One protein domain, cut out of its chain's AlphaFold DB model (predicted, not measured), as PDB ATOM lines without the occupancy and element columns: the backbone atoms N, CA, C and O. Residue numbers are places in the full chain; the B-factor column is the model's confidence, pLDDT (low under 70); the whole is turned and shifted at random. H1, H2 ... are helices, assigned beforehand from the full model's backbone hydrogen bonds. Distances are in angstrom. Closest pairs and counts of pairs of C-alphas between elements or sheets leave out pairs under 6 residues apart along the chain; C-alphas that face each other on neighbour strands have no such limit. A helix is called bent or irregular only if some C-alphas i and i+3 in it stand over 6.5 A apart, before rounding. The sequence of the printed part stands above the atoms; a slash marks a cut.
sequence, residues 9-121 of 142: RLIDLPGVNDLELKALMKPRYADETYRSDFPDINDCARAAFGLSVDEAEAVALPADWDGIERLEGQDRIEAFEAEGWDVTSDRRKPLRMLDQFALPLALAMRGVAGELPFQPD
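AT A GLANCE: This is residues 9 to 121 of the 142 residues of an uncharacterized protein of Alphaproteobacteria bacterium (UniProt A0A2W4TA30). H6 runs through the middle of a compact body, with H3 and H4 packed on one side of it and H5 set off on the other side. H1 lies off to one side of H3, running the opposite way at a shallow tilt of 30 degrees, H2 sits at the edge of the body, its centre the farthest of the six from the mean of the C-alphas at 14.7 A, and three long stretches with no named element, residues 58 to 72, 83 to 97 and 110 to 121, loop round these short helices. The printed part has 113 residues with six named helices, H1 to H6 in order, and no named strand; the class is all helix, though helices hold 54 residues, under half. The radius of gyration of the C-alphas is 13.0 A, and the spans are 37 by 30 by 24 A.

IN THESE COORDINATES: H1, residues 16 to 25, begins at C-alpha 16 (-16.744, -17.180, -9.147) and is 14.5 A long. H2 is residues 32 to 37, H3 residues 39 to 49, 15.5 A, and H4 residues 53 to 57. H5, residues 73 to 82, is 14.9 A long. H6, residues 98 to 109, is 15.0 A long and ends at C-alpha 109 (-28.122, -6.506, -15.520). H2 and H6 are irregular: C-alphas 33 and 36 are 7.8 A apart, C-alphas 100 and 103 7.4 A.

HOW THE PARTS SIT: H1 and H3 only just touch, with 3 pairs of C-alphas within 8 A, the closest Val 16 and Cys 44 at 6.7 A. H2 is close to H6 but not clearly touching; the closest C-alphas, Glu 32 and Gln 100, are 6.3 A apart. H3, the hub, touches H6 at a shallow tilt of 30 degrees, the same way; their closest C-alphas are Phe 49 and Pro 104, 6.7 A. H4 touches H6, closest C-alphas Ala 56 and Pro 104, 5.6 A. H5 and H6 are near each other, with 7 pairs of C-alphas within 10 A. Every O i to N i+4 pair is within hydrogen-bond range in H1, H3 and H4; in H5 5 of 6, in H6 6 of 8, in H2 0 of 2, with 2 of 3 O i to N i+3 pairs.

THE WHOLE: The C-alphas farthest apart, Met 25 and Ala 63, are 38.6 A apart. The printed part has no cut. The links H4 to H5 and H5 to H6 are long. Residues 118 to 121 have pLDDT under 70.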
ATOM      1  N   ARG A   9     -25.995 -18.929 -14.869       94.56
ATOM      2  CA  ARG A   9     -25.569 -19.187 -13.490       94.56
ATOM      3  C   ARG A   9     -24.437 -18.253 -13.097       94.56
ATOM      4  O   ARG A   9     -23.414 -18.203 -13.774       94.56
ATOM      5  N   LEU A  10     -24.589 -17.566 -11.969       96.31
ATOM      6  CA  LEU A  10     -23.538 -16.710 -11.412       96.31
ATOM      7  C   LEU A  10     -22.263 -17.517 -11.115       96.31
ATOM      8  O   LEU A  10     -21.158 -17.043 -11.359       96.31
ATOM      9  N   ILE A  11     -22.409 -18.764 -10.651       96.25
ATOM     10  CA  ILE A  11     -21.274 -19.650 -10.347       96.25
ATOM     11  C   ILE A  11     -20.427 -19.993 -11.583       96.25
ATOM     12  O   ILE A  11     -19.240 -20.281 -11.439       96.25
ATOM     13  N   ASP A  12     -21.011 -19.922 -12.781       95.19
ATOM     14  CA  ASP A  12     -20.328 -20.245 -14.036       95.19
ATOM     15  C   ASP A  12     -19.531 -19.049 -14.594       95.19
ATOM     16  O   ASP A  12     -18.810 -19.195 -15.584       95.19
ATOM     17  N   LEU A  13     -19.627 -17.865 -13.971       94.75
ATOM     18  CA  LEU A  13     -18.822 -16.709 -14.361       94.75
ATOM     19  C   LEU A  13     -17.334 -16.903 -14.009       94.75
ATOM     20  O   LEU A  13     -17.005 -17.597 -13.039       94.75
ATOM     21  N   PRO A  14     -16.412 -16.268 -14.764       93.75
ATOM     22  CA  PRO A  14     -14.975 -16.428 -14.560       93.75
ATOM     23  C   PRO A  14     -14.533 -16.204 -13.104       93.75
ATOM     24  O   PRO A  14     -14.662 -15.112 -12.554       93.75
ATOM     25  N   GLY A  15     -13.979 -17.249 -12.482       94.81
ATOM     26  CA  GLY A  15     -13.414 -17.208 -11.128       94.81
ATOM     27  C   GLY A  15     -14.422 -17.290  -9.975       94.81
ATOM     28  O   GLY A  15     -14.001 -17.507  -8.837       94.81
ATOM     29  N   VAL A  16     -15.735 -17.192 -10.225       96.94
ATOM     30  CA  VAL A  16     -16.744 -17.180  -9.147       96.94
ATOM     31  C   VAL A  16     -16.791 -18.521  -8.414       96.94
ATOM     32  O   VAL A  16     -16.765 -18.544  -7.185       96.94
ATOM     33  N   ASN A  17     -16.782 -19.645  -9.140       96.81
ATOM     34  CA  ASN A  17     -16.738 -20.971  -8.518       96.81
ATOM     35  C   ASN A  17     -15.473 -21.184  -7.664       96.81
ATOM     36  O   ASN A  17     -15.535 -21.767  -6.583       96.81
ATOM     37  N   ASP A  18     -14.322 -20.674  -8.107       97.25
ATOM     38  CA  ASP A  18     -13.072 -20.797  -7.350       97.25
ATOM     39  C   ASP A  18     -13.143 -20.018  -6.031       97.25
ATOM     40  O   ASP A  18     -12.698 -20.508  -4.988       97.25
ATOM     41  N   LEU A  19     -13.736 -18.820  -6.047       97.38
ATOM     42  CA  LEU A  19     -13.984 -18.047  -4.831       97.38
ATOM     43  C   LEU A  19     -15.036 -18.702  -3.932       97.38
ATOM     44  O   LEU A  19     -14.856 -18.720  -2.716       97.38
ATOM     45  N   GLU A  20     -16.076 -19.310  -4.500       97.31
ATOM     46  CA  GLU A  20     -17.071 -20.078  -3.745       97.31
ATOM     47  C   GLU A  20     -16.418 -21.256  -2.997       97.31
ATOM     48  O   GLU A  20     -16.677 -21.477  -1.807       97.31
ATOM     49  N   LEU A  21     -15.501 -21.974  -3.651       96.44
ATOM     50  CA  LEU A  21     -14.710 -23.036  -3.025       96.44
ATOM     51  C   LEU A  21     -13.758 -22.493  -1.947       96.44
ATOM     52  O   LEU A  21     -13.605 -23.114  -0.891       96.44
ATOM     53  N   LYS A  22     -13.142 -21.323  -2.155       96.88
ATOM     54  CA  LYS A  22     -12.323 -20.667  -1.119       96.88
ATOM     55  C   LYS A  22     -13.162 -20.238   0.082       96.88
ATOM     56  O   LYS A  22     -12.738 -20.476   1.210       96.88
ATOM     57  N   ALA A  23     -14.350 -19.677  -0.131       96.75
ATOM     58  CA  ALA A  23     -15.277 -19.286   0.929       96.75
ATOM     59  C   ALA A  23     -15.786 -20.477   1.742       96.75
ATOM     60  O   ALA A  23     -15.971 -20.356   2.953       96.75
ATOM     61  N   LEU A  24     -15.940 -21.652   1.122       94.88
ATOM     62  CA  LEU A  24     -16.222 -22.885   1.858       94.88
ATOM     63  C   LEU A  24     -15.128 -23.197   2.895       94.88
ATOM     64  O   LEU A  24     -15.443 -23.632   4.002       94.88
ATOM     65  N   MET A  25     -13.859 -22.966   2.552       96.62
ATOM     66  CA  MET A  25     -12.711 -23.265   3.419       96.62
ATOM     67  C   MET A  25     -12.362 -22.120   4.378       96.62
ATOM     68  O   MET A  25     -11.908 -22.357   5.497       96.62
ATOM     69  N   LYS A  26     -12.561 -20.872   3.950       96.94
ATOM     70  CA  LYS A  26     -12.283 -19.654   4.711       96.94
ATOM     71  C   LYS A  26     -13.502 -18.725   4.607       96.94
ATOM     72  O   LYS A  26     -13.502 -17.831   3.764       96.94
ATOM     73  N   PRO A  27     -14.504 -18.882   5.497       96.06
ATOM     74  CA  PRO A  27     -15.775 -18.150   5.425       96.06
ATOM     75  C   PRO A  27     -15.658 -16.625   5.366       96.06
ATOM     76  O   PRO A  27     -16.550 -15.973   4.851       96.06
ATOM     77  N   ARG A  28     -14.539 -16.050   5.829       96.81
ATOM     78  CA  ARG A  28     -14.271 -14.607   5.726       96.81
ATOM     79  C   ARG A  28     -14.238 -14.067   4.291       96.81
ATOM     80  O   ARG A  28     -14.414 -12.874   4.134       96.81
ATOM     81  N   TYR A  29     -14.038 -14.905   3.269       96.56
ATOM     82  CA  TYR A  29     -14.194 -14.474   1.870       96.56
ATOM     83  C   TYR A  29     -15.623 -13.996   1.563       96.56
ATOM     84  O   TYR A  29     -15.809 -13.081   0.768       96.56
ATOM     85  N   ALA A  30     -16.626 -14.606   2.196       95.38
ATOM     86  CA  ALA A  30     -18.030 -14.256   2.000       95.38
ATOM     87  C   ALA A  30     -18.465 -13.023   2.809       95.38
ATOM     88  O   ALA A  30     -19.508 -12.454   2.529       95.38
ATOM     89  N   ASP A  31     -17.678 -12.607   3.803       94.44
ATOM     90  CA  ASP A  31     -18.004 -11.475   4.669       94.44
ATOM     91  C   ASP A  31     -17.407 -10.186   4.091       94.44
ATOM     92  O   ASP A  31     -16.187 -10.002   4.049       94.44
ATOM     93  N   GLU A  32     -18.283  -9.289   3.649       93.56
ATOM     94  CA  GLU A  32     -17.949  -7.991   3.053       93.56
ATOM     95  C   GLU A  32     -17.046  -7.138   3.957       93.56
ATOM     96  O   GLU A  32     -16.162  -6.439   3.463       93.56
ATOM     97  N   THR A  33     -17.165  -7.278   5.283       94.25
ATOM     98  CA  THR A  33     -16.341  -6.550   6.267       94.25
ATOM     99  C   THR A  33     -14.849  -6.840   6.106       94.25
ATOM    100  O   THR A  33     -14.011  -6.006   6.447       94.25
ATOM    101  N   TYR A  34     -14.502  -8.026   5.600       94.81
ATOM    102  CA  TYR A  34     -13.119  -8.459   5.410       94.81
ATOM    103  C   TYR A  34     -12.666  -8.382   3.951       94.81
ATOM    104  O   TYR A  34     -11.568  -8.842   3.649       94.81
ATOM    105  N   ARG A  35     -13.462  -7.811   3.034       93.94
ATOM    106  CA  ARG A  35     -13.151  -7.785   1.593       93.94
ATOM    107  C   ARG A  35     -11.764  -7.214   1.289       93.94
ATOM    108  O   ARG A  35     -11.060  -7.744   0.434       93.94
ATOM    109  N   SER A  36     -11.321  -6.204   2.043       94.38
ATOM    110  CA  SER A  36      -9.984  -5.608   1.907       94.38
ATOM    111  C   SER A  36      -8.829  -6.599   2.103       94.38
ATOM    112  O   SER A  36      -7.737  -6.374   1.586       94.38
ATOM    113  N   ASP A  37      -9.054  -7.700   2.828       96.00
ATOM    114  CA  ASP A  37      -8.061  -8.757   3.060       96.00
ATOM    115  C   ASP A  37      -7.970  -9.753   1.885       96.00
ATOM    116  O   ASP A  37      -7.090 -10.621   1.871       96.00
ATOM    117  N   PHE A  38      -8.882  -9.654   0.911       96.50
ATOM    118  CA  PHE A  38      -9.082 -10.601  -0.187       96.50
ATOM    119  C   PHE A  38      -9.155  -9.871  -1.538       96.50
ATOM    120  O   PHE A  38     -10.223  -9.776  -2.148       96.50
ATOM    121  N   PRO A  39      -8.022  -9.336  -2.035       95.62
ATOM    122  CA  PRO A  39      -8.002  -8.556  -3.275       95.62
ATOM    123  C   PRO A  39      -8.463  -9.350  -4.509       95.62
ATOM    124  O   PRO A  39      -8.958  -8.763  -5.468       95.62
ATOM    125  N   ASP A  40      -8.374 -10.681  -4.470       96.50
ATOM    126  CA  ASP A  40      -8.837 -11.569  -5.536       96.50
ATOM    127  C   ASP A  40     -10.361 -11.547  -5.737       96.50
ATOM    128  O   ASP A  40     -10.830 -11.906  -6.818       96.50
ATOM    129  N   ILE A  41     -11.140 -11.073  -4.754       97.69
ATOM    130  CA  ILE A  41     -12.576 -10.798  -4.926       97.69
ATOM    131  C   ILE A  41     -12.779  -9.693  -5.967       97.69
ATOM    132  O   ILE A  41     -13.575  -9.853  -6.891       97.69
ATOM    133  N   ASN A  42     -12.023  -8.599  -5.863       97.44
ATOM    134  CA  ASN A  42     -12.107  -7.489  -6.811       97.44
ATOM    135  C   ASN A  42     -11.564  -7.869  -8.192       97.44
ATOM    136  O   ASN A  42     -12.108  -7.425  -9.201       97.44
ATOM    137  N   ASP A  43     -10.530  -8.708  -8.257       96.94
ATOM    138  CA  ASP A  43     -10.019  -9.215  -9.534       96.94
ATOM    139  C   ASP A  43     -11.037 -10.131 -10.229       96.94
ATOM    140  O   ASP A  43     -11.256 -10.013 -11.436       96.94
ATOM    141  N   CYS A  44     -11.713 -10.998  -9.469       97.12
ATOM    142  CA  CYS A  44     -12.803 -11.822  -9.987       97.12
ATOM    143  C   CYS A  44     -13.988 -10.969 -10.448       97.12
ATOM    144  O   CYS A  44     -14.478 -11.180 -11.553       97.12
ATOM    145  N   ALA A  45     -14.399  -9.970  -9.661       97.19
ATOM    146  CA  ALA A  45     -15.466  -9.056 -10.051       97.19
ATOM    147  C   ALA A  45     -15.137  -8.341 -11.372       97.19
ATOM    148  O   ALA A  45     -15.966  -8.327 -12.279       97.19
ATOM    149  N   ARG A  46     -13.900  -7.857 -11.552       96.69
ATOM    150  CA  ARG A  46     -13.478  -7.251 -12.825       96.69
ATOM    151  C   ARG A  46     -13.539  -8.234 -13.988       96.69
ATOM    152  O   ARG A  46     -13.962  -7.854 -15.074       96.69
ATOM    153  N   ALA A  47     -13.137  -9.484 -13.776       95.31
ATOM    154  CA  ALA A  47     -13.206 -10.510 -14.813       95.31
ATOM    155  C   ALA A  47     -14.653 -10.907 -15.166       95.31
ATOM    156  O   ALA A  47     -14.930 -11.223 -16.321       95.31
ATOM    157  N   ALA A  48     -15.559 -10.900 -14.186       95.19
ATOM    158  CA  ALA A  48     -16.950 -11.317 -14.347       95.19
ATOM    159  C   ALA A  48     -17.881 -10.192 -14.835       95.19
ATOM    160  O   ALA A  48     -18.825 -10.477 -15.570       95.19
ATOM    161  N   PHE A  49     -17.617  -8.947 -14.430       95.81
ATOM    162  CA  PHE A  49     -18.518  -7.802 -14.603       95.81
ATOM    163  C   PHE A  49     -17.854  -6.573 -15.240       95.81
ATOM    164  O   PHE A  49     -18.514  -5.561 -15.446       95.81
ATOM    165  N   GLY A  50     -16.542  -6.579 -15.485       96.00
ATOM    166  CA  GLY A  50     -15.821  -5.399 -15.982       96.00
ATOM    167  C   GLY A  50     -15.569  -4.300 -14.937       96.00
ATOM    168  O   GLY A  50     -14.953  -3.290 -15.267       96.00
ATOM    169  N   LEU A  51     -15.983  -4.495 -13.680       97.19
ATOM    170  CA  LEU A  51     -15.677  -3.615 -12.546       97.19
ATOM    171  C   LEU A  51     -15.440  -4.407 -11.259       97.19
ATOM    172  O   LEU A  51     -15.914  -5.528 -11.104       97.19
ATOM    173  N   SER A  52     -14.713  -3.809 -10.326       97.50
ATOM    174  CA  SER A  52     -14.534  -4.336  -8.972       97.50
ATOM    175  C   SER A  52     -15.764  -4.103  -8.090       97.50
ATOM    176  O   SER A  52     -16.622  -3.279  -8.402       97.50
ATOM    177  N   VAL A  53     -15.840  -4.811  -6.959       97.00
ATOM    178  CA  VAL A  53     -16.932  -4.637  -5.989       97.00
ATOM    179  C   VAL A  53     -16.877  -3.240  -5.369       97.00
ATOM    180  O   VAL A  53     -17.903  -2.580  -5.251       97.00
ATOM    181  N   ASP A  54     -15.678  -2.741  -5.068       96.62
ATOM    182  CA  ASP A  54     -15.513  -1.391  -4.516       96.62
ATOM    183  C   ASP A  54     -15.926  -0.303  -5.528       96.62
ATOM    184  O   ASP A  54     -16.521   0.709  -5.158       96.62
ATOM    185  N   GLU A  55     -15.651  -0.510  -6.822       97.75
ATOM    186  CA  GLU A  55     -16.154   0.373  -7.884       97.75
ATOM    187  C   GLU A  55     -17.682   0.315  -7.975       97.75
ATOM    188  O   GLU A  55     -18.303   1.358  -8.159       97.75
ATOM    189  N   ALA A  56     -18.287  -0.866  -7.799       97.38
ATOM    190  CA  ALA A  56     -19.737  -1.051  -7.807       97.38
ATOM    191  C   ALA A  56     -20.419  -0.311  -6.646       97.38
ATOM    192  O   ALA A  56     -21.417   0.373  -6.855       97.38
ATOM    193  N   GLU A  57     -19.858  -0.384  -5.437       95.81
ATOM    194  CA  GLU A  57     -20.366   0.333  -4.258       95.81
ATOM    195  C   GLU A  57     -20.270   1.858  -4.392       95.81
ATOM    196  O   GLU A  57     -21.060   2.590  -3.792       95.81
ATOM    197  N   ALA A  58     -19.321   2.350  -5.191       97.19
ATOM    198  CA  ALA A  58     -19.163   3.773  -5.469       97.19
ATOM    199  C   ALA A  58     -20.137   4.304  -6.541       97.19
ATOM    200  O   ALA A  58     -20.220   5.522  -6.734       97.19
ATOM    201  N   VAL A  59     -20.868   3.431  -7.247       96.94
ATOM    202  CA  VAL A  59     -21.830   3.843  -8.278       96.94
ATOM    203  C   VAL A  59     -23.020   4.555  -7.638       96.94
ATOM    204  O   VAL A  59     -23.678   4.047  -6.733       96.94
ATOM    205  N   ALA A  60     -23.339   5.742  -8.156       96.25
ATOM    206  CA  ALA A  60     -24.567   6.438  -7.797       96.25
ATOM    207  C   ALA A  60     -25.772   5.695  -8.392       96.25
ATOM    208  O   ALA A  60     -25.966   5.687  -9.609       96.25
ATOM    209  N   LEU A  61     -26.573   5.078  -7.526       95.44
ATOM    210  CA  LEU A  61     -27.754   4.327  -7.942       95.44
ATOM    211  C   LEU A  61     -28.855   5.269  -8.474       95.44
ATOM    212  O   LEU A  61     -29.053   6.352  -7.909       95.44
ATOM    213  N   PRO A  62     -29.589   4.873  -9.532       94.88
ATOM    214  CA  PRO A  62     -30.786   5.576  -9.984       94.88
ATOM    215  C   PRO A  62     -31.825   5.757  -8.868       94.88
ATOM    216  O   PRO A  62     -31.891   4.978  -7.918       94.88
ATOM    217  N   ALA A  63     -32.667   6.785  -8.985       94.62
ATOM    218  CA  ALA A  63     -33.678   7.086  -7.966       94.62
ATOM    219  C   ALA A  63     -34.759   5.994  -7.838       94.62
ATOM    220  O   ALA A  63     -35.377   5.864  -6.784       94.62
ATOM    221  N   ASP A  64     -34.988   5.237  -8.907       93.50
ATOM    222  CA  ASP A  64     -35.937   4.132  -9.029       93.50
ATOM    223  C   ASP A  64     -35.273   2.753  -8.881       93.50
ATOM    224  O   ASP A  64     -35.830   1.750  -9.319       93.50
ATOM    225  N   TRP A  65     -34.093   2.693  -8.253       96.19
ATOM    226  CA  TRP A  65     -33.400   1.436  -7.988       96.19
ATOM    227  C   TRP A  65     -34.265   0.471  -7.164       96.19
ATOM    228  O   TRP A  65     -34.782   0.825  -6.102       96.19
ATOM    229  N   ASP A  66     -34.408  -0.758  -7.653       94.06
ATOM    230  CA  ASP A  66     -35.297  -1.781  -7.092       94.06
ATOM    231  C   ASP A  66     -34.757  -2.458  -5.821       94.06
ATOM    232  O   ASP A  66     -35.532  -3.004  -5.036       94.06
ATOM    233  N   GLY A  67     -33.444  -2.393  -5.589       96.12
ATOM    234  CA  GLY A  67     -32.804  -2.938  -4.398       96.12
ATOM    235  C   GLY A  67     -32.777  -4.466  -4.346       96.12
ATOM    236  O   GLY A  67     -32.696  -5.015  -3.241       96.12
ATOM    237  N   ILE A  68     -32.853  -5.169  -5.486       96.50
ATOM    238  CA  ILE A  68     -32.845  -6.646  -5.502       96.50
ATOM    239  C   ILE A  68     -31.610  -7.232  -4.805       96.50
ATOM    240  O   ILE A  68     -31.677  -8.305  -4.204       96.50
ATOM    241  N   GLU A  69     -30.488  -6.508  -4.810       95.81
ATOM    242  CA  GLU A  69     -29.244  -6.918  -4.171       95.81
ATOM    243  C   GLU A  69     -29.337  -6.950  -2.643       95.81
ATOM    244  O   GLU A  69     -28.519  -7.612  -2.017       95.81
ATOM    245  N   ARG A  70     -30.320  -6.271  -2.042       95.75
ATOM    246  CA  ARG A  70     -30.514  -6.174  -0.584       95.75
ATOM    247  C   ARG A  70     -31.574  -7.124  -0.048       95.75
ATOM    248  O   ARG A  70     -31.743  -7.206   1.166       95.75
ATOM    249  N   LEU A  71     -32.316  -7.796  -0.927       96.69
ATOM    250  CA  LEU A  71     -33.271  -8.816  -0.509       96.69
ATOM    251  C   LEU A  71     -32.536  -9.952   0.210       96.69
ATOM    252  O   LEU A  71     -31.346 -10.185  -0.006       96.69
ATOM    253  N   GLU A  72     -33.254 -10.696   1.045       93.06
ATOM    254  CA  GLU A  72     -32.682 -11.794   1.821       93.06
ATOM    255  C   GLU A  72     -33.270 -13.148   1.416       93.06
ATOM    256  O   GLU A  72     -34.384 -13.257   0.903       93.06
ATOM    257  N   GLY A  73     -32.506 -14.210   1.682       92.38
ATOM    258  CA  GLY A  73     -32.984 -15.586   1.591       92.38
ATOM    259  C   GLY A  73     -33.579 -15.951   0.229       92.38
ATOM    260  O   GLY A  73     -32.915 -15.851  -0.801       92.38
ATOM    261  N   GLN A  74     -34.813 -16.449   0.259       94.38
ATOM    262  CA  GLN A  74     -35.508 -16.956  -0.921       94.38
ATOM    263  C   GLN A  74     -35.983 -15.826  -1.843       94.38
ATOM    264  O   GLN A  74     -35.862 -15.967  -3.056       94.38
ATOM    265  N   ASP A  75     -36.424 -14.695  -1.286       96.56
ATOM    266  CA  ASP A  75     -36.911 -13.550  -2.068       96.56
ATOM    267  C   ASP A  75     -35.810 -13.007  -2.986       96.56
ATOM    268  O   ASP A  75     -36.053 -12.678  -4.145       96.56
ATOM    269  N   ARG A  76     -34.564 -12.988  -2.495       96.50
ATOM    270  CA  ARG A  76     -33.399 -12.600  -3.297       96.50
ATOM    271  C   ARG A  76     -33.157 -13.562  -4.456       96.50
ATOM    272  O   ARG A  76     -32.887 -13.118  -5.564       96.50
ATOM    273  N   ILE A  77     -33.243 -14.873  -4.207       96.75
ATOM    274  CA  ILE A  77     -33.072 -15.885  -5.258       96.75
ATOM    275  C   ILE A  77     -34.141 -15.687  -6.332       96.75
ATOM    276  O   ILE A  77     -33.802 -15.581  -7.504       96.75
ATOM    277  N   GLU A  78     -35.407 -15.597  -5.933       95.50
ATOM    278  CA  GLU A  78     -36.532 -15.466  -6.863       95.50
ATOM    279  C   GLU A  78     -36.454 -14.175  -7.684       95.50
ATOM    280  O   GLU A  78     -36.736 -14.200  -8.882       95.50
ATOM    281  N   ALA A  79     -36.000 -13.072  -7.080       96.12
ATOM    282  CA  ALA A  79     -35.769 -11.818  -7.790       96.12
ATOM    283  C   ALA A  79     -34.694 -11.953  -8.882       96.12
ATOM    284  O   ALA A  79     -34.917 -11.519 -10.008       96.12
ATOM    285  N   PHE A  80     -33.556 -12.599  -8.600       96.06
ATOM    286  CA  PHE A  80     -32.537 -12.846  -9.631       96.06
ATOM    287  C   PHE A  80     -32.998 -13.866 -10.685       96.06
ATOM    288  O   PHE A  80     -32.716 -13.688 -11.873       96.06
ATOM    289  N   GLU A  81     -33.746 -14.903 -10.293       95.06
ATOM    290  CA  GLU A  81     -34.289 -15.890 -11.235       95.06
ATOM    291  C   GLU A  81     -35.286 -15.248 -12.211       95.06
ATOM    292  O   GLU A  81     -35.254 -15.565 -13.402       95.06
ATOM    293  N   ALA A  82     -36.113 -14.305 -11.741       93.00
ATOM    294  CA  ALA A  82     -37.039 -13.537 -12.580       93.00
ATOM    295  C   ALA A  82     -36.322 -12.719 -13.668       93.00
ATOM    296  O   ALA A  82     -36.882 -12.465 -14.730       93.00
ATOM    297  N   GLU A  83     -35.061 -12.373 -13.431       92.12
ATOM    298  CA  GLU A  83     -34.196 -11.648 -14.359       92.12
ATOM    299  C   GLU A  83     -33.302 -12.590 -15.200       92.12
ATOM    300  O   GLU A  83     -32.377 -12.174 -15.912       92.12
ATOM    301  N   GLY A  84     -33.544 -13.898 -15.109       92.88
ATOM    302  CA  GLY A  84     -32.836 -14.916 -15.877       92.88
ATOM    303  C   GLY A  84     -31.476 -15.320 -15.302       92.88
ATOM    304  O   GLY A  84     -30.626 -15.794 -16.068       92.88
ATOM    305  N   TRP A  85     -31.258 -15.132 -13.995       95.25
ATOM    306  CA  TRP A  85     -30.022 -15.493 -13.293       95.25
ATOM    307  C   TRP A  85     -30.245 -16.480 -12.141       95.25
ATOM    308  O   TRP A  85     -31.038 -16.256 -11.236       95.25
ATOM    309  N   ASP A  86     -29.477 -17.566 -12.133       95.88
ATOM    310  CA  ASP A  86     -29.364 -18.499 -11.014       95.88
ATOM    311  C   ASP A  86     -28.171 -18.104 -10.132       95.88
ATOM    312  O   ASP A  86     -27.003 -18.234 -10.516       95.88
ATOM    313  N   VAL A  87     -28.478 -17.633  -8.925       97.06
ATOM    314  CA  VAL A  87     -27.506 -17.241  -7.891       97.06
ATOM    315  C   VAL A  87     -27.285 -18.336  -6.841       97.06
ATOM    316  O   VAL A  87     -26.869 -18.069  -5.709       97.06
ATOM    317  N   THR A  88     -27.584 -19.590  -7.195       97.00
ATOM    318  CA  THR A  88     -27.466 -20.745  -6.304       97.00
ATOM    319  C   THR A  88     -26.367 -21.721  -6.726       97.00
ATOM    320  O   THR A  88     -25.997 -21.864  -7.891       97.00
ATOM    321  N   SER A  89     -25.826 -22.430  -5.737       94.44
ATOM    322  CA  SER A  89     -24.965 -23.598  -5.944       94.44
ATOM    323  C   SER A  89     -25.750 -24.783  -6.518       94.44
ATOM    324  O   SER A  89     -26.979 -24.815  -6.472       94.44
ATOM    325  N   ASP A  90     -25.050 -25.844  -6.925       90.81
ATOM    326  CA  ASP A  90     -25.667 -27.090  -7.419       90.81
ATOM    327  C   ASP A  90     -26.651 -27.740  -6.426       90.81
ATOM    328  O   ASP A  90     -27.499 -28.545  -6.802       90.81
ATOM    329  N   ARG A  91     -26.561 -27.390  -5.136       91.31
ATOM    330  CA  ARG A  91     -27.483 -27.852  -4.085       91.31
ATOM    331  C   ARG A  91     -28.669 -26.910  -3.856       91.31
ATOM    332  O   ARG A  91     -29.339 -27.045  -2.832       91.31
ATOM    333  N   ARG A  92     -28.903 -25.949  -4.758       90.44
ATOM    334  CA  ARG A  92     -29.977 -24.940  -4.688       90.44
ATOM    335  C   ARG A  92     -29.948 -24.132  -3.385       90.44
ATOM    336  O   ARG A  92     -30.974 -23.801  -2.799       90.44
ATOM    337  N   LYS A  93     -28.737 -23.866  -2.892       94.00
ATOM    338  CA  LYS A  93     -28.470 -22.926  -1.792       94.00
ATOM    339  C   LYS A  93     -27.854 -21.656  -2.370       94.00
ATOM    340  O   LYS A  93     -27.041 -21.826  -3.283       94.00
ATOM    341  N   PRO A  94     -28.170 -20.456  -1.840       96.25
ATOM    342  CA  PRO A  94     -27.470 -19.232  -2.223       96.25
ATOM    343  C   PRO A  94     -25.956 -19.445  -2.198       96.25
ATOM    344  O   PRO A  94     -25.449 -20.158  -1.323       96.25
ATOM    345  N   LEU A  95     -25.248 -18.868  -3.168       97.44
ATOM    346  CA  LEU A  95     -23.787 -18.863  -3.142       97.44
ATOM    347  C   LEU A  95     -23.297 -18.150  -1.877       97.44
ATOM    348  O   LEU A  95     -23.885 -17.157  -1.457       97.44
ATOM    349  N   ARG A  96     -22.208 -18.637  -1.275       96.94
ATOM    350  CA  ARG A  96     -21.566 -17.951  -0.142       96.94
ATOM    351  C   ARG A  96     -21.061 -16.586  -0.576       96.94
ATOM    352  O   ARG A  96     -21.170 -15.632   0.174       96.94
ATOM    353  N   MET A  97     -20.546 -16.502  -1.799       97.69
ATOM    354  CA  MET A  97     -20.047 -15.258  -2.378       97.69
ATOM    355  C   MET A  97     -21.151 -14.316  -2.880       97.69
ATOM    356  O   MET A  97     -20.830 -13.283  -3.462       97.69
ATOM    357  N   LEU A  98     -22.438 -14.645  -2.696       97.44
ATOM    358  CA  LEU A  98     -23.533 -13.843  -3.246       97.44
ATOM    359  C   LEU A  98     -23.515 -12.401  -2.729       97.44
ATOM    360  O   LEU A  98     -23.710 -11.489  -3.524       97.44
ATOM    361  N   ASP A  99     -23.215 -12.183  -1.449       96.38
ATOM    362  CA  ASP A  99     -23.159 -10.833  -0.870       96.38
ATOM    363  C   ASP A  99     -22.103  -9.952  -1.547       96.38
ATOM    364  O   ASP A  99     -22.356  -8.787  -1.827       96.38
ATOM    365  N   GLN A 100     -20.975 -10.539  -1.955       97.50
ATOM    366  CA  GLN A 100     -19.916  -9.818  -2.666       97.50
ATOM    367  C   GLN A 100     -20.308  -9.438  -4.103       97.50
ATOM    368  O   GLN A 100     -19.765  -8.485  -4.659       97.50
ATOM    369  N   PHE A 101     -21.207 -10.198  -4.738       97.88
ATOM    370  CA  PHE A 101     -21.465 -10.096  -6.181       97.88
ATOM    371  C   PHE A 101     -22.878  -9.661  -6.557       97.88
ATOM    372  O   PHE A 101     -23.107  -9.341  -7.720       97.88
ATOM    373  N   ALA A 102     -23.815  -9.598  -5.613       97.56
ATOM    374  CA  ALA A 102     -25.196  -9.234  -5.908       97.56
ATOM    375  C   ALA A 102     -25.329  -7.811  -6.465       97.56
ATOM    376  O   ALA A 102     -26.043  -7.620  -7.447       97.56
ATOM    377  N   LEU A 103     -24.626  -6.828  -5.885       97.81
ATOM    378  CA  LEU A 103     -24.652  -5.450  -6.384       97.81
ATOM    379  C   LEU A 103     -23.990  -5.325  -7.772       97.81
ATOM    380  O   LEU A 103     -24.653  -4.812  -8.673       97.81
ATOM    381  N   PRO A 104     -22.750  -5.816  -8.004       97.56
ATOM    382  CA  PRO A 104     -22.161  -5.835  -9.345       97.56
ATOM    383  C   PRO A 104     -23.052  -6.505 -10.398       97.56
ATOM    384  O   PRO A 104     -23.225  -5.971 -11.491       97.56
ATOM    385  N   LEU A 105     -23.661  -7.646 -10.054       97.25
ATOM    386  CA  LEU A 105     -24.569  -8.365 -10.942       97.25
ATOM    387  C   LEU A 105     -25.814  -7.523 -11.262       97.25
ATOM    388  O   LEU A 105     -26.137  -7.354 -12.435       97.25
ATOM    389  N   ALA A 106     -26.471  -6.945 -10.253       97.12
ATOM    390  CA  ALA A 106     -27.632  -6.084 -10.458       97.12
ATOM    391  C   ALA A 106     -27.282  -4.867 -11.333       97.12
ATOM    392  O   ALA A 106     -27.972  -4.593 -12.312       97.12
ATOM    393  N   LEU A 107     -26.175  -4.168 -11.062       97.50
ATOM    394  CA  LEU A 107     -25.738  -3.025 -11.875       97.50
ATOM    395  C   LEU A 107     -25.547  -3.398 -13.347       97.50
ATOM    396  O   LEU A 107     -26.041  -2.682 -14.225       97.50
ATOM    397  N   ALA A 108     -24.891  -4.530 -13.605       95.62
ATOM    398  CA  ALA A 108     -24.612  -4.983 -14.958       95.62
ATOM    399  C   ALA A 108     -25.886  -5.456 -15.680       95.62
ATOM    400  O   ALA A 108     -26.062  -5.179 -16.864       95.62
ATOM    401  N   MET A 109     -26.821  -6.100 -14.971       94.06
ATOM    402  CA  MET A 109     -28.122  -6.506 -15.520       94.06
ATOM    403  C   MET A 109     -28.990  -5.314 -15.927       94.06
ATOM    404  O   MET A 109     -29.648  -5.368 -16.961       94.06
ATOM    405  N   ARG A 110     -28.990  -4.239 -15.126       93.50
ATOM    406  CA  ARG A 110     -29.733  -3.001 -15.429       93.50
ATOM    407  C   ARG A 110     -28.991  -2.078 -16.410       93.50
ATOM    408  O   ARG A 110     -29.516  -1.025 -16.760       93.50
ATOM    409  N   GLY A 111     -27.773  -2.429 -16.834       93.62
ATOM    410  CA  GLY A 111     -26.951  -1.601 -17.722       93.62
ATOM    411  C   GLY A 111     -26.487  -0.278 -17.096       93.62
ATOM    412  O   GLY A 111     -26.182   0.668 -17.819       93.62
ATOM    413  N   VAL A 112     -26.457  -0.189 -15.761       95.44
ATOM    414  CA  VAL A 112     -26.042   1.021 -15.029       95.44
ATOM    415  C   VAL A 112     -24.519   1.117 -14.956       95.44
ATOM    416  O   VAL A 112     -23.952   2.185 -15.175       95.44
ATOM    417  N   ALA A 113     -23.855   0.004 -14.643       96.25
ATOM    418  CA  ALA A 113     -22.403  -0.101 -14.604       96.25
ATOM    419  C   ALA A 113     -21.974  -1.559 -14.781       96.25
ATOM    420  O   ALA A 113     -22.668  -2.471 -14.339       96.25
ATOM    421  N   GLY A 114     -20.806  -1.762 -15.384       94.06
ATOM    422  CA  GLY A 114     -20.319  -3.096 -15.715       94.06
ATOM    423  C   GLY A 114     -20.974  -3.706 -16.938       94.06
ATOM    424  O   GLY A 114     -21.893  -3.153 -17.537       94.06
ATOM    425  N   GLU A 115     -20.462  -4.868 -17.307       93.00
ATOM    426  CA  GLU A 115     -20.866  -5.633 -18.472       93.00
ATOM    427  C   GLU A 115     -20.879  -7.116 -18.114       93.00
ATOM    428  O   GLU A 115     -19.958  -7.628 -17.479       93.00
ATOM    429  N   LEU A 116     -21.923  -7.824 -18.539       89.31
ATOM    430  CA  LEU A 116     -21.992  -9.273 -18.405       89.31
ATOM    431  C   LEU A 116     -21.461  -9.931 -19.681       89.31
ATOM    432  O   LEU A 116     -21.825  -9.499 -20.776       89.31
ATOM    433  N   PRO A 117     -20.703 -11.041 -19.575       80.12
ATOM    434  CA  PRO A 117     -20.302 -11.820 -20.747       80.12
ATOM    435  C   PRO A 117     -21.509 -12.427 -21.480       80.12
ATOM    436  O   PRO A 117     -21.402 -12.806 -22.644       80.12
ATOM    437  N   PHE A 118     -22.658 -12.502 -20.802       69.38
ATOM    438  CA  PHE A 118     -23.927 -12.971 -21.341       69.38
ATOM    439  C   PHE A 118     -24.989 -11.883 -21.164       69.38
ATOM    440  O   PHE A 118     -25.515 -11.695 -20.064       69.38
ATOM    441  N   GLN A 119     -25.331 -11.181 -22.241       60.00
ATOM    442  CA  GLN A 119     -26.454 -10.243 -22.238       60.00
ATOM    443  C   GLN A 119     -27.775 -11.003 -22.420       60.00
ATOM    444  O   GLN A 119     -27.783 -12.035 -23.094       60.00
ATOM    445  N   PRO A 120     -28.871 -10.585 -21.759       54.62
ATOM    446  CA  PRO A 120     -30.182 -11.157 -22.046       54.62
ATOM    447  C   PRO A 120     -30.510 -10.922 -23.521       54.62
ATOM    448  O   PRO A 120     -30.142  -9.882 -24.066       54.62
ATOM    449  N   ASP A 121     -31.182 -11.887 -24.149       51.50
ATOM    450  CA  ASP A 121     -31.809 -11.626 -25.441       51.50
ATOM    451  C   ASP A 121     -32.764 -10.439 -25.256       51.50
ATOM    452  O   ASP A 121     -33.518 -10.380 -24.281       51.50
TER     453      ASP A 121